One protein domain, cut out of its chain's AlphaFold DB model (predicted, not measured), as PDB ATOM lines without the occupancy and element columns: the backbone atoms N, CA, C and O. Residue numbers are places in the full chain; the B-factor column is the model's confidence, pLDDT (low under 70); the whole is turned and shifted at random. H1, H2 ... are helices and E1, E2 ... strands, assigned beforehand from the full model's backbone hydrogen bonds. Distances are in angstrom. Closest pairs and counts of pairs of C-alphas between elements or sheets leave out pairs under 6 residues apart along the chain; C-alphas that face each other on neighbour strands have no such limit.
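Overview. This is residues 3 to 89 of the 100 residues of the protein "UGP3" of Arundo donax (UniProt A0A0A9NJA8). What shape do these coordinates make? Two antiparallel two-strand ribbons, the hairpin of E2 and E3 and the pair of E1 and E4, form a V, meeting in a corner where E2 and E3 come close to the start of E4. The short helix H1 packs on the E1 and E4 ribbon, the short helix H2 follows at the end of E4 far from the corner, and the long stretch of residues 51 to 74 loops away from the corner and returns to it. What are the parts and the size? The printed part has 87 residues with two named helices and four named strands, in the order H1, E1, E2, E3, E4, H2, and its class is mixed, helices and strands. The whole is loose, with a radius of gyration of the C-alphas of 15.5 A and spans of 42 by 37 by 23 A.

Arrangement. How is the ribbon with the longest strands paired? E2, residues 28 to 36, and E3, residues 42 to 50, are antiparallel neighbours and a hairpin, with 155 degrees between their directions. N 33 and O 45 are within hydrogen-bond range at 2.8 A, and so are N 29 and O 49 at 2.9 A. E3 bends by 54 degrees at residue 46. How is the other ribbon paired? E1, residues 14 to 19, and E4, residues 75 to 82, are antiparallel neighbours, with 153 degrees between their directions. N 17 and O 79 are within hydrogen-bond range at 2.8 A, and so are N 75 and O 19 at 3.0 A. E4 bends by 70 degrees at residue 78. Where do the two ribbons meet? E2 and E4 have 6 pairs of C-alphas within 8 A, the closest being those of Val 29 and Ala 75, 4.4 A apart. E3 and E4 have 1 such pair, the C-alphas of Cys 48 and Asn 76, 7.0 A apart. E1 and E2 are near each other, with 5 pairs of C-alphas within 10 A, while E1 and E3 are apart. Where are the helices? H1, residues 3 to 9, comes closest to E4 at the C-alphas of Ala 4 and Tyr 81, 6.1 A apart, and closest to E1 at those of Leu 3 and Ala 17, 6.7 A apart. H2, residues 84 to 89, is apart from H1, E1, E2 and E3. In H1 and H2 every O i to N i+4 pair is within hydrogen-bond range.

Along the chain. Where do the longest strands run? E2 measures 24.4 A from C-alpha 28 at (4.946, -1.419, -29.188) to C-alpha 36 at (28.933, -4.968, -31.613), and E3 measures 23.9 A. How long are the other elements? E4 measures 18.2 A and E1 16.6 A, while H1 measures 9.8 A and H2 8.6 A. Where does the printed part begin and end? It begins with H1 at C-alpha 3, (1.518, -14.495, -42.784), and ends with H2 at C-alpha 89, (16.820, -26.655, -33.727).

Size, cuts and confidence. How far does the domain reach? The two C-alphas farthest apart are those of Thr 66 and Glu 89, 45.4 A. Is the run of residues whole, and which link is long? The printed part has no cut. The link from E3 to E4 is long, with 24 residues, and their C-alphas lie 7 to 23 A from the mean of the C-alphas. Where is confidence low? The mean pLDDT of the printed part is 82.9, and the model is under 70 at residue 24 and at residues 61 to 71.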
ATOM      1  N   LEU A   3       0.155 -14.561 -43.316       80.94
ATOM      2  CA  LEU A   3       1.518 -14.495 -42.784       80.94
ATOM      3  C   LEU A   3       2.279 -15.822 -42.926       80.94
ATOM      4  O   LEU A   3       3.399 -15.820 -43.420       80.94
ATOM      5  N   ALA A   4       1.654 -16.953 -42.581       82.06
ATOM      6  CA  ALA A   4       2.279 -18.270 -42.730       82.06
ATOM      7  C   ALA A   4       2.499 -18.663 -44.199       82.06
ATOM      8  O   ALA A   4       3.533 -19.227 -44.539       82.06
ATOM      9  N   GLY A   5       1.567 -18.308 -45.090       87.25
ATOM     10  CA  GLY A   5       1.712 -18.552 -46.527       87.25
ATOM     11  C   GLY A   5       2.855 -17.744 -47.145       87.25
ATOM     12  O   GLY A   5       3.638 -18.282 -47.923       87.25
ATOM     13  N   ILE A   6       2.996 -16.471 -46.764       88.50
ATOM     14  CA  ILE A   6       4.133 -15.620 -47.154       88.50
ATOM     15  C   ILE A   6       5.432 -16.170 -46.557       88.50
ATOM     16  O   ILE A   6       6.426 -16.296 -47.271       88.50
ATOM     17  N   GLY A   7       5.415 -16.534 -45.274       88.56
ATOM     18  CA  GLY A   7       6.556 -17.113 -44.574       88.56
ATOM     19  C   GLY A   7       7.091 -18.357 -45.279       88.56
ATOM     20  O   GLY A   7       8.276 -18.405 -45.605       88.56
ATOM     21  N   LEU A   8       6.204 -19.294 -45.621       88.56
ATOM     22  CA  LEU A   8       6.546 -20.497 -46.376       88.56
ATOM     23  C   LEU A   8       7.029 -20.165 -47.796       88.56
ATOM     24  O   LEU A   8       8.094 -20.623 -48.204       88.56
ATOM     25  N   ARG A   9       6.288 -19.328 -48.540       93.00
ATOM     26  CA  ARG A   9       6.614 -18.959 -49.931       93.00
ATOM     27  C   ARG A   9       8.005 -18.342 -50.070       93.00
ATOM     28  O   ARG A   9       8.679 -18.590 -51.064       93.00
ATOM     29  N   TYR A  10       8.418 -17.528 -49.101       93.19
ATOM     30  CA  TYR A  10       9.712 -16.840 -49.113       93.19
ATOM     31  C   TYR A  10      10.756 -17.484 -48.191       93.19
ATOM     32  O   TYR A  10      11.770 -16.846 -47.897       93.19
ATOM     33  N   ASN A  11      10.515 -18.717 -47.727       93.12
ATOM     34  CA  ASN A  11      11.399 -19.476 -46.835       93.12
ATOM     35  C   ASN A  11      11.889 -18.656 -45.622       93.12
ATOM     36  O   ASN A  11      13.069 -18.660 -45.265       93.12
ATOM     37  N   LYS A  12      10.986 -17.881 -45.010       93.56
ATOM     38  CA  LYS A  12      11.266 -17.123 -43.787       93.56
ATOM     39  C   LYS A  12      11.147 -18.045 -42.579       93.56
ATOM     40  O   LYS A  12      10.278 -18.914 -42.538       93.56
ATOM     41  N   LYS A  13      12.004 -17.818 -41.581       93.38
ATOM     42  CA  LYS A  13      12.032 -18.582 -40.322       93.38
ATOM     43  C   LYS A  13      11.305 -17.893 -39.168       93.38
ATOM     44  O   LYS A  13      10.854 -18.559 -38.246       93.38
ATOM     45  N   LEU A  14      11.160 -16.573 -39.250       92.62
ATOM     46  CA  LEU A  14      10.474 -15.723 -38.283       92.62
ATOM     47  C   LEU A  14       9.821 -14.557 -39.033       92.62
ATOM     48  O   LEU A  14      10.346 -14.102 -40.054       92.62
ATOM     49  N   GLY A  15       8.697 -14.057 -38.530       91.88
ATOM     50  CA  GLY A  15       8.076 -12.829 -39.011       91.88
ATOM     51  C   GLY A  15       7.038 -12.286 -38.035       91.88
ATOM     52  O   GLY A  15       6.516 -13.019 -37.199       91.88
ATOM     53  N   PHE A  16       6.718 -11.005 -38.183       92.06
ATOM     54  CA  PHE A  16       5.719 -10.306 -37.380       92.06
ATOM     55  C   PHE A  16       4.611  -9.806 -38.298       92.06
ATOM     56  O   PHE A  16       4.879  -9.102 -39.276       92.06
ATOM     57  N   ALA A  17       3.360 -10.129 -37.981       91.50
ATOM     58  CA  ALA A  17       2.253  -9.355 -38.516       91.50
ATOM     59  C   ALA A  17       2.307  -7.972 -37.860       91.50
ATOM     60  O   ALA A  17       2.291  -7.837 -36.636       91.50
ATOM     61  N   SER A  18       2.427  -6.950 -38.693       90.44
ATOM     62  CA  SER A  18       2.565  -5.568 -38.252       90.44
ATOM     63  C   SER A  18       1.599  -4.686 -39.032       90.44
ATOM     64  O   SER A  18       1.168  -5.059 -40.127       90.44
ATOM     65  N   CYS A  19       1.273  -3.522 -38.487       87.62
ATOM     66  CA  CYS A  19       0.478  -2.505 -39.168       87.62
ATOM     67  C   CYS A  19       1.180  -1.146 -39.147       87.62
ATOM     68  O   CYS A  19       2.206  -0.961 -38.486       87.62
ATOM     69  N   GLU A  20       0.634  -0.194 -39.903       86.19
ATOM     70  CA  GLU A  20       1.062   1.198 -39.807       86.19
ATOM     71  C   GLU A  20       0.841   1.703 -38.382       86.19
ATOM     72  O   GLU A  20      -0.240   1.543 -37.809       86.19
ATOM     73  N   ARG A  21       1.884   2.307 -37.812       80.88
ATOM     74  CA  ARG A  21       1.823   2.892 -36.478       80.88
ATOM     75  C   ARG A  21       1.013   4.181 -36.515       80.88
ATOM     76  O   ARG A  21       1.232   5.029 -37.382       80.88
ATOM     77  N   ARG A  22       0.146   4.380 -35.524       75.88
ATOM     78  CA  ARG A  22      -0.530   5.668 -35.318       75.88
ATOM     79  C   ARG A  22       0.299   6.557 -34.380       75.88
ATOM     80  O   ARG A  22       0.621   6.121 -33.274       75.88
ATOM     81  N   PRO A  23       0.658   7.795 -34.776       70.94
ATOM     82  CA  PRO A  23       1.322   8.734 -33.873       70.94
ATOM     83  C   PRO A  23       0.505   8.942 -32.590       70.94
ATOM     84  O   PRO A  23      -0.702   9.164 -32.655       70.94
ATOM     85  N   GLY A  24       1.160   8.846 -31.431       68.50
ATOM     86  CA  GLY A  24       0.522   8.989 -30.117       68.50
ATOM     87  C   GLY A  24      -0.249   7.762 -29.606       68.50
ATOM     88  O   GLY A  24      -0.788   7.822 -28.505       68.50
ATOM     89  N   ALA A  25      -0.311   6.658 -30.360       72.25
ATOM     90  CA  ALA A  25      -0.900   5.414 -29.868       72.25
ATOM     91  C   ALA A  25       0.056   4.677 -28.918       72.25
ATOM     92  O   ALA A  25       1.268   4.646 -29.144       72.25
ATOM     93  N   THR A  26      -0.507   4.051 -27.881       74.25
ATOM     94  CA  THR A  26       0.231   3.229 -26.915       74.25
ATOM     95  C   THR A  26       0.489   1.832 -27.464       74.25
ATOM     96  O   THR A  26      -0.132   0.861 -27.033       74.25
ATOM     97  N   GLU A  27       1.347   1.755 -28.476       80.31
ATOM     98  CA  GLU A  27       1.670   0.523 -29.196       80.31
ATOM     99  C   GLU A  27       3.183   0.283 -29.187       80.31
ATOM    100  O   GLU A  27       3.973   1.201 -29.439       80.31
ATOM    101  N   GLY A  28       3.579  -0.971 -28.967       86.75
ATOM    102  CA  GLY A  28       4.946  -1.419 -29.188       86.75
ATOM    103  C   GLY A  28       5.276  -1.483 -30.679       86.75
ATOM    104  O   GLY A  28       4.408  -1.721 -31.523       86.75
ATOM    105  N   VAL A  29       6.546  -1.299 -31.026       89.62
ATOM    106  CA  VAL A  29       7.029  -1.343 -32.412       89.62
ATOM    107  C   VAL A  29       8.138  -2.370 -32.593       89.62
ATOM    108  O   VAL A  29       8.919  -2.631 -31.678       89.62
ATOM    109  N   ASN A  30       8.232  -2.925 -33.800       91.19
ATOM    110  CA  ASN A  30       9.330  -3.812 -34.171       91.19
ATOM    111  C   ASN A  30      10.544  -2.984 -34.618       91.19
ATOM    112  O   ASN A  30      10.467  -2.255 -35.609       91.19
ATOM    113  N   VAL A  31      11.672  -3.130 -33.922       88.88
ATOM    114  CA  VAL A  31      12.938  -2.442 -34.221       88.88
ATOM    115  C   VAL A  31      14.064  -3.444 -34.472       88.88
ATOM    116  O   VAL A  31      14.120  -4.499 -33.839       88.88
ATOM    117  N   LEU A  32      14.973  -3.113 -35.393       89.00
ATOM    118  CA  LEU A  32      16.234  -3.835 -35.564       89.00
ATOM    119  C   LEU A  32      17.268  -3.235 -34.608       89.00
ATOM    120  O   LEU A  32      17.527  -2.036 -34.647       89.00
ATOM    121  N   ILE A  33      17.853  -4.075 -33.765       87.25
ATOM    122  CA  ILE A  33      18.937  -3.724 -32.856       87.25
ATOM    123  C   ILE A  33      20.233  -4.283 -33.420       87.25
ATOM    124  O   ILE A  33      20.329  -5.473 -33.725       87.25
ATOM    125  N   GLU A  34      21.237  -3.421 -33.493       89.81
ATOM    126  CA  GLU A  34      22.602  -3.765 -33.864       89.81
ATOM    127  C   GLU A  34      23.478  -3.661 -32.614       89.81
ATOM    128  O   GLU A  34      23.439  -2.667 -31.887       89.81
ATOM    129  N   LYS A  35      24.260  -4.701 -32.327       89.69
ATOM    130  CA  LYS A  35      25.171  -4.739 -31.180       89.69
ATOM    131  C   LYS A  35      26.523  -5.263 -31.623       89.69
ATOM    132  O   LYS A  35      26.614  -6.364 -32.155       89.69
ATOM    133  N   GLN A  36      27.577  -4.502 -31.363       91.69
ATOM    134  CA  GLN A  36      28.933  -4.968 -31.613       91.69
ATOM    135  C   GLN A  36      29.399  -5.878 -30.467       91.69
ATOM    136  O   GLN A  36      29.249  -5.552 -29.286       91.69
ATOM    137  N   ASN A  37      29.943  -7.039 -30.815       87.81
ATOM    138  CA  ASN A  37      30.527  -7.984 -29.871       87.81
ATOM    139  C   ASN A  37      31.970  -7.583 -29.531       87.81
ATOM    140  O   ASN A  37      32.593  -6.793 -30.239       87.81
ATOM    141  N   MET A  38      32.525  -8.186 -28.475       88.00
ATOM    142  CA  MET A  38      33.922  -7.972 -28.058       88.00
ATOM    143  C   MET A  38      34.936  -8.315 -29.162       88.00
ATOM    144  O   MET A  38      35.997  -7.705 -29.225       88.00
ATOM    145  N   ASP A  39      34.571  -9.216 -30.078       91.06
ATOM    146  CA  ASP A  39      35.387  -9.607 -31.235       91.06
ATOM    147  C   ASP A  39      35.304  -8.610 -32.411       91.06
ATOM    148  O   ASP A  39      35.814  -8.874 -33.497       91.06
ATOM    149  N   GLY A  40      34.600  -7.484 -32.243       90.56
ATOM    150  CA  GLY A  40      34.389  -6.472 -33.283       90.56
ATOM    151  C   GLY A  40      33.317  -6.829 -34.323       90.56
ATOM    152  O   GLY A  40      33.004  -5.999 -35.177       90.56
ATOM    153  N   LEU A  41      32.728  -8.028 -34.240       92.50
ATOM    154  CA  LEU A  41      31.639  -8.490 -35.107       92.50
ATOM    155  C   LEU A  41      30.289  -7.880 -34.713       92.50
ATOM    156  O   LEU A  41      30.026  -7.651 -33.535       92.50
ATOM    157  N   TRP A  42      29.408  -7.682 -35.693       92.38
ATOM    158  CA  TRP A  42      28.046  -7.199 -35.465       92.38
ATOM    159  C   TRP A  42      27.066  -8.351 -35.231       92.38
ATOM    160  O   TRP A  42      27.005  -9.299 -36.015       92.38
ATOM    161  N   SER A  43      26.272  -8.230 -34.174       91.38
ATOM    162  CA  SER A  43      25.094  -9.045 -33.893       91.38
ATOM    163  C   SER A  43      23.836  -8.234 -34.168       91.38
ATOM    164  O   SER A  43      23.766  -7.054 -33.825       91.38
ATOM    165  N   TYR A  44      22.828  -8.890 -34.731       90.56
ATOM    166  CA  TYR A  44      21.554  -8.271 -35.075       90.56
ATOM    167  C   TYR A  44      20.419  -9.002 -34.366       90.56
ATOM    168  O   TYR A  44      20.414 -10.233 -34.299       90.56
ATOM    169  N   GLY A  45      19.447  -8.254 -33.858       89.94
ATOM    170  CA  GLY A  45      18.248  -8.797 -33.230       89.94
ATOM    171  C   GLY A  45      17.033  -7.947 -33.563       89.94
ATOM    172  O   GLY A  45      17.148  -6.740 -33.729       89.94
ATOM    173  N   ILE A  46      15.863  -8.568 -33.662       90.31
ATOM    174  CA  ILE A  46      14.603  -7.825 -33.735       90.31
ATOM    175  C   ILE A  46      14.044  -7.763 -32.321       90.31
ATOM    176  O   ILE A  46      13.914  -8.800 -31.671       90.31
ATOM    177  N   SER A  47      13.726  -6.560 -31.856       88.19
ATOM    178  CA  SER A  47      13.096  -6.343 -30.560       88.19
ATOM    179  C   SER A  47      11.766  -5.633 -30.725       88.19
ATOM    180  O   SER A  47      11.552  -4.885 -31.677       88.19
ATOM    181  N   CYS A  48      10.881  -5.881 -29.772       89.81
ATOM    182  CA  CYS A  48       9.648  -5.137 -29.609       89.81
ATOM    183  C   CYS A  48       9.891  -4.143 -28.479       89.81
ATOM    184  O   CYS A  48      10.116  -4.571 -27.349       89.81
ATOM    185  N   ILE A  49       9.900  -2.848 -28.785       88.19
ATOM    186  CA  ILE A  49      10.055  -1.803 -27.767       88.19
ATOM    187  C   ILE A  49       8.801  -0.946 -27.715       88.19
ATOM    188  O   ILE A  49       8.168  -0.691 -28.743       88.19
ATOM    189  N   GLU A  50       8.453  -0.495 -26.517       85.06
ATOM    190  CA  GLU A  50       7.380   0.474 -26.350       85.06
ATOM    191  C   GLU A  50       7.845   1.849 -26.827       85.06
ATOM    192  O   GLU A  50       9.001   2.235 -26.633       85.06
ATOM    193  N   TYR A  51       6.946   2.616 -27.445       75.31
ATOM    194  CA  TYR A  51       7.292   3.951 -27.944       75.31
ATOM    195  C   TYR A  51       7.748   4.896 -26.819       75.31
ATOM    196  O   TYR A  51       8.613   5.739 -27.033       75.31
ATOM    197  N   THR A  52       7.224   4.714 -25.603       77.06
ATOM    198  CA  THR A  52       7.642   5.465 -24.410       77.06
ATOM    199  C   THR A  52       9.095   5.203 -24.022       77.06
ATOM    200  O   THR A  52       9.697   6.014 -23.326       77.06
ATOM    201  N   GLU A  53       9.687   4.096 -24.472       83.56
ATOM    202  CA  GLU A  53      11.093   3.789 -24.224       83.56
ATOM    203  C   GLU A  53      12.030   4.368 -25.293       83.56
ATOM    204  O   GLU A  53      13.246   4.229 -25.168       83.56
ATOM    205  N   PHE A  54      11.521   5.045 -26.326       83.12
ATOM    206  CA  PHE A  54      12.361   5.588 -27.401       83.12
ATOM    207  C   PHE A  54      13.443   6.528 -26.870       83.12
ATOM    208  O   PHE A  54      14.608   6.376 -27.236       83.12
ATOM    209  N   GLU A  55      13.094   7.424 -25.944       80.75
ATOM    210  CA  GLU A  55      14.053   8.340 -25.316       80.75
ATOM    211  C   GLU A  55      15.175   7.590 -24.587       80.75
ATOM    212  O   GLU A  55      16.351   7.931 -24.721       80.75
ATOM    213  N   LYS A  56      14.831   6.509 -23.875       83.75
ATOM    214  CA  LYS A  56      15.792   5.647 -23.169       83.75
ATOM    215  C   LYS A  56      16.771   4.968 -24.130       83.75
ATOM    216  O   LYS A  56      17.916   4.727 -23.755       83.75
ATOM    217  N   TYR A  57      16.337   4.682 -25.356       80.38
ATOM    218  CA  TYR A  57      17.167   4.098 -26.410       80.38
ATOM    219  C   TYR A  57      17.789   5.142 -27.353       80.38
ATOM    220  O   TYR A  57      18.449   4.763 -28.319       80.38
ATOM    221  N   GLY A  58      17.611   6.443 -27.089       80.06
ATOM    222  CA  GLY A  58      18.120   7.521 -27.943       80.06
ATOM    223  C   GLY A  58      17.475   7.561 -29.333       80.06
ATOM    224  O   GLY A  58      18.062   8.097 -30.270       80.06
ATOM    225  N   ILE A  59      16.287   6.972 -29.480       78.62
ATOM    226  CA  ILE A  59      15.528   6.955 -30.726       78.62
ATOM    227  C   ILE A  59      14.702   8.247 -30.775       78.62
ATOM    228  O   ILE A  59      13.855   8.452 -29.906       78.62
ATOM    229  N   PRO A  60      14.915   9.137 -31.758       70.00
ATOM    230  CA  PRO A  60      14.121  10.355 -31.863       70.00
ATOM    231  C   PRO A  60      12.663  10.008 -32.178       70.00
ATOM    232  O   PRO A  60      12.390   9.175 -33.049       70.00
ATOM    233  N   GLU A  61      11.713  10.657 -31.497       65.12
ATOM    234  CA  GLU A  61      10.305  10.512 -31.861       65.12
ATOM    235  C   GLU A  61      10.080  10.995 -33.305       65.12
ATOM    236  O   GLU A  61      10.577  12.061 -33.693       65.12
ATOM    237  N   PRO A  62       9.305  10.251 -34.118       60.06
ATOM    238  CA  PRO A  62       8.902  10.723 -35.434       60.06
ATOM    239  C   PRO A  62       8.020  11.969 -35.278       60.06
ATOM    240  O   PRO A  62       6.837  11.876 -34.950       60.06
ATOM    241  N   THR A  63       8.592  13.150 -35.494       55.44
ATOM    242  CA  THR A  63       7.837  14.406 -35.595       55.44
ATOM    243  C   THR A  63       7.059  14.382 -36.899       55.44
ATOM    244  O   THR A  63       7.662  14.186 -37.938       55.44
ATOM    245  N   VAL A  64       5.739  14.562 -36.904       55.06
ATOM    246  CA  VAL A  64       4.949  14.539 -38.150       55.06
ATOM    247  C   VAL A  64       5.384  15.700 -39.061       55.06
ATOM    248  O   VAL A  64       4.847  16.799 -38.980       55.06
ATOM    249  N   ILE A  65       6.385  15.476 -39.913       48.62
ATOM    250  CA  ILE A  65       6.854  16.432 -40.915       48.62
ATOM    251  C   ILE A  65       6.568  15.801 -42.267       48.62
ATOM    252  O   ILE A  65       7.287  14.919 -42.744       48.62
ATOM    253  N   THR A  66       5.478  16.261 -42.874       44.03
ATOM    254  CA  THR A  66       5.102  15.976 -44.259       44.03
ATOM    255  C   THR A  66       6.312  16.134 -45.182       44.03
ATOM    256  O   THR A  66       6.778  17.249 -45.401       44.03
ATOM    257  N   GLY A  67       6.810  15.018 -45.728       51.00
ATOM    258  CA  GLY A  67       7.770  15.008 -46.839       51.00
ATOM    259  C   GLY A  67       9.198  14.534 -46.548       51.00
ATOM    260  O   GLY A  67       9.992  14.502 -47.484       51.00
ATOM    261  N   SER A  68       9.552  14.137 -45.320       51.16
ATOM    262  CA  SER A  68      10.866  13.520 -45.037       51.16
ATOM    263  C   SER A  68      10.763  12.000 -44.857       51.16
ATOM    264  O   SER A  68       9.779  11.509 -44.305       51.16
ATOM    265  N   SER A  69      11.765  11.247 -45.337       45.69
ATOM    266  CA  SER A  69      11.921   9.806 -45.074       45.69
ATOM    267  C   SER A  69      12.136   9.572 -43.582       45.69
ATOM    268  O   SER A  69      13.269   9.509 -43.108       45.69
ATOM    269  N   GLN A  70      11.054   9.492 -42.821       55.94
ATOM    270  CA  GLN A  70      11.125   9.153 -41.409       55.94
ATOM    271  C   GLN A  70      11.300   7.649 -41.242       55.94
ATOM    272  O   GLN A  70      10.744   6.856 -42.005       55.94
ATOM    273  N   VAL A  71      12.055   7.253 -40.218       58.81
ATOM    274  CA  VAL A  71      12.159   5.853 -39.808       58.81
ATOM    275  C   VAL A  71      10.843   5.475 -39.130       58.81
ATOM    276  O   VAL A  71      10.644   5.685 -37.936       58.81
ATOM    277  N   VAL A  72       9.893   4.986 -39.925       75.00
ATOM    278  CA  VAL A  72       8.607   4.498 -39.424       75.00
ATOM    279  C   VAL A  72       8.782   3.040 -39.019       75.00
ATOM    280  O   VAL A  72       8.801   2.147 -39.866       75.00
ATOM    281  N   TYR A  73       8.918   2.795 -37.718       86.19
ATOM    282  CA  TYR A  73       8.864   1.438 -37.183       86.19
ATOM    283  C   TYR A  73       7.418   0.925 -37.216       86.19
ATOM    284  O   TYR A  73       6.507   1.648 -36.792       86.19
ATOM    285  N   PRO A  74       7.175  -0.296 -37.718       88.88
ATOM    286  CA  PRO A  74       5.830  -0.826 -37.822       88.88
ATOM    287  C   PRO A  74       5.326  -1.265 -36.442       88.88
ATOM    288  O   PRO A  74       6.084  -1.814 -35.634       88.88
ATOM    289  N   ALA A  75       4.041  -1.030 -36.177       90.00
ATOM    290  CA  ALA A  75       3.416  -1.408 -34.917       90.00
ATOM    291  C   ALA A  75       3.350  -2.934 -34.804       90.00
ATOM    292  O   ALA A  75       2.912  -3.627 -35.730       90.00
ATOM    293  N   ASN A  76       3.805  -3.455 -33.670       91.06
ATOM    294  CA  ASN A  76       3.774  -4.875 -33.382       91.06
ATOM    295  C   ASN A  76       2.362  -5.281 -32.937       91.06
ATOM    296  O   ASN A  76       1.851  -4.798 -31.932       91.06
ATOM    297  N   THR A  77       1.743  -6.214 -33.662       90.88
ATOM    298  CA  THR A  77       0.412  -6.743 -33.309       90.88
ATOM    299  C   THR A  77       0.463  -7.945 -32.363       90.88
ATOM    300  O   THR A  77      -0.572  -8.529 -32.051       90.88
ATOM    301  N   ASN A  78       1.663  -8.359 -31.936       89.88
ATOM    302  CA  ASN A  78       1.940  -9.586 -31.183       89.88
ATOM    303  C   ASN A  78       1.492 -10.880 -31.888       89.88
ATOM    304  O   ASN A  78       1.403 -11.937 -31.266       89.88
ATOM    305  N   ILE A  79       1.252 -10.826 -33.200       92.00
ATOM    306  CA  ILE A  79       1.007 -12.001 -34.035       92.00
ATOM    307  C   ILE A  79       2.314 -12.354 -34.742       92.00
ATOM    308  O   ILE A  79       2.770 -11.641 -35.639       92.00
ATOM    309  N   LEU A  80       2.906 -13.478 -34.347       91.94
ATOM    310  CA  LEU A  80       4.169 -13.960 -34.893       91.94
ATOM    311  C   LEU A  80       3.945 -15.146 -35.830       91.94
ATOM    312  O   LEU A  80       3.059 -15.976 -35.634       91.94
ATOM    313  N   TYR A  81       4.796 -15.235 -36.841       92.69
ATOM    314  CA  TYR A  81       5.012 -16.442 -37.620       92.69
ATOM    315  C   TYR A  81       6.390 -16.990 -37.292       92.69
ATOM    316  O   TYR A  81       7.361 -16.234 -37.240       92.69
ATOM    317  N   VAL A  82       6.476 -18.305 -37.118       93.19
ATOM    318  CA  VAL A  82       7.740 -18.971 -36.851       93.19
ATOM    319  C   VAL A  82       7.774 -20.351 -37.500       93.19
ATOM    320  O   VAL A  82       6.772 -21.066 -37.524       93.19
ATOM    321  N   ASP A  83       8.928 -20.706 -38.050       93.75
ATOM    322  CA  ASP A  83       9.210 -22.040 -38.569       93.75
ATOM    323  C   ASP A  83       9.517 -22.986 -37.404       93.75
ATOM    324  O   ASP A  83      10.501 -22.801 -36.688       93.75
ATOM    325  N   LEU A  84       8.667 -23.995 -37.201       93.19
ATOM    326  CA  LEU A  84       8.761 -24.877 -36.034       93.19
ATOM    327  C   LEU A  84      10.070 -25.667 -35.996       93.19
ATOM    328  O   LEU A  84      10.651 -25.811 -34.925       93.19
ATOM    329  N   GLN A  85      10.560 -26.118 -37.153       92.69
ATOM    330  CA  GLN A  85      11.829 -26.835 -37.228       92.69
ATOM    331  C   GLN A  85      12.993 -25.938 -36.786       92.69
ATOM    332  O   GLN A  85      13.789 -26.339 -35.942       92.69
ATOM    333  N   ALA A  86      13.068 -24.698 -37.284       91.94
ATOM    334  CA  ALA A  86      14.088 -23.749 -36.842       91.94
ATOM    335  C   ALA A  86      13.999 -23.446 -35.334       91.94
ATOM    336  O   ALA A  86      15.028 -23.306 -34.674       91.94
ATOM    337  N   VAL A  87      12.788 -23.363 -34.772       92.12
ATOM    338  CA  VAL A  87      12.600 -23.174 -33.322       92.12
ATOM    339  C   VAL A  87      13.096 -24.376 -32.540       92.12
ATOM    340  O   VAL A  87      13.787 -24.194 -31.545       92.12
ATOM    341  N   GLU A  88      12.773 -25.590 -32.972       93.62
ATOM    342  CA  GLU A  88      13.233 -26.813 -32.320       93.62
ATOM    343  C   GLU A  88      14.759 -26.940 -32.389       93.62
ATOM    344  O   GLU A  88      15.404 -27.212 -31.376       93.62
ATOM    345  N   GLU A  89      15.364 -26.662 -33.544       92.94
ATOM    346  CA  GLU A  89      16.820 -26.655 -33.727       92.94
ATOM    347  C   GLU A  89      17.529 -25.645 -32.821       92.94
ATOM    348  O   GLU A  89      18.651 -25.899 -32.384       92.94
TER     349      GLU A  89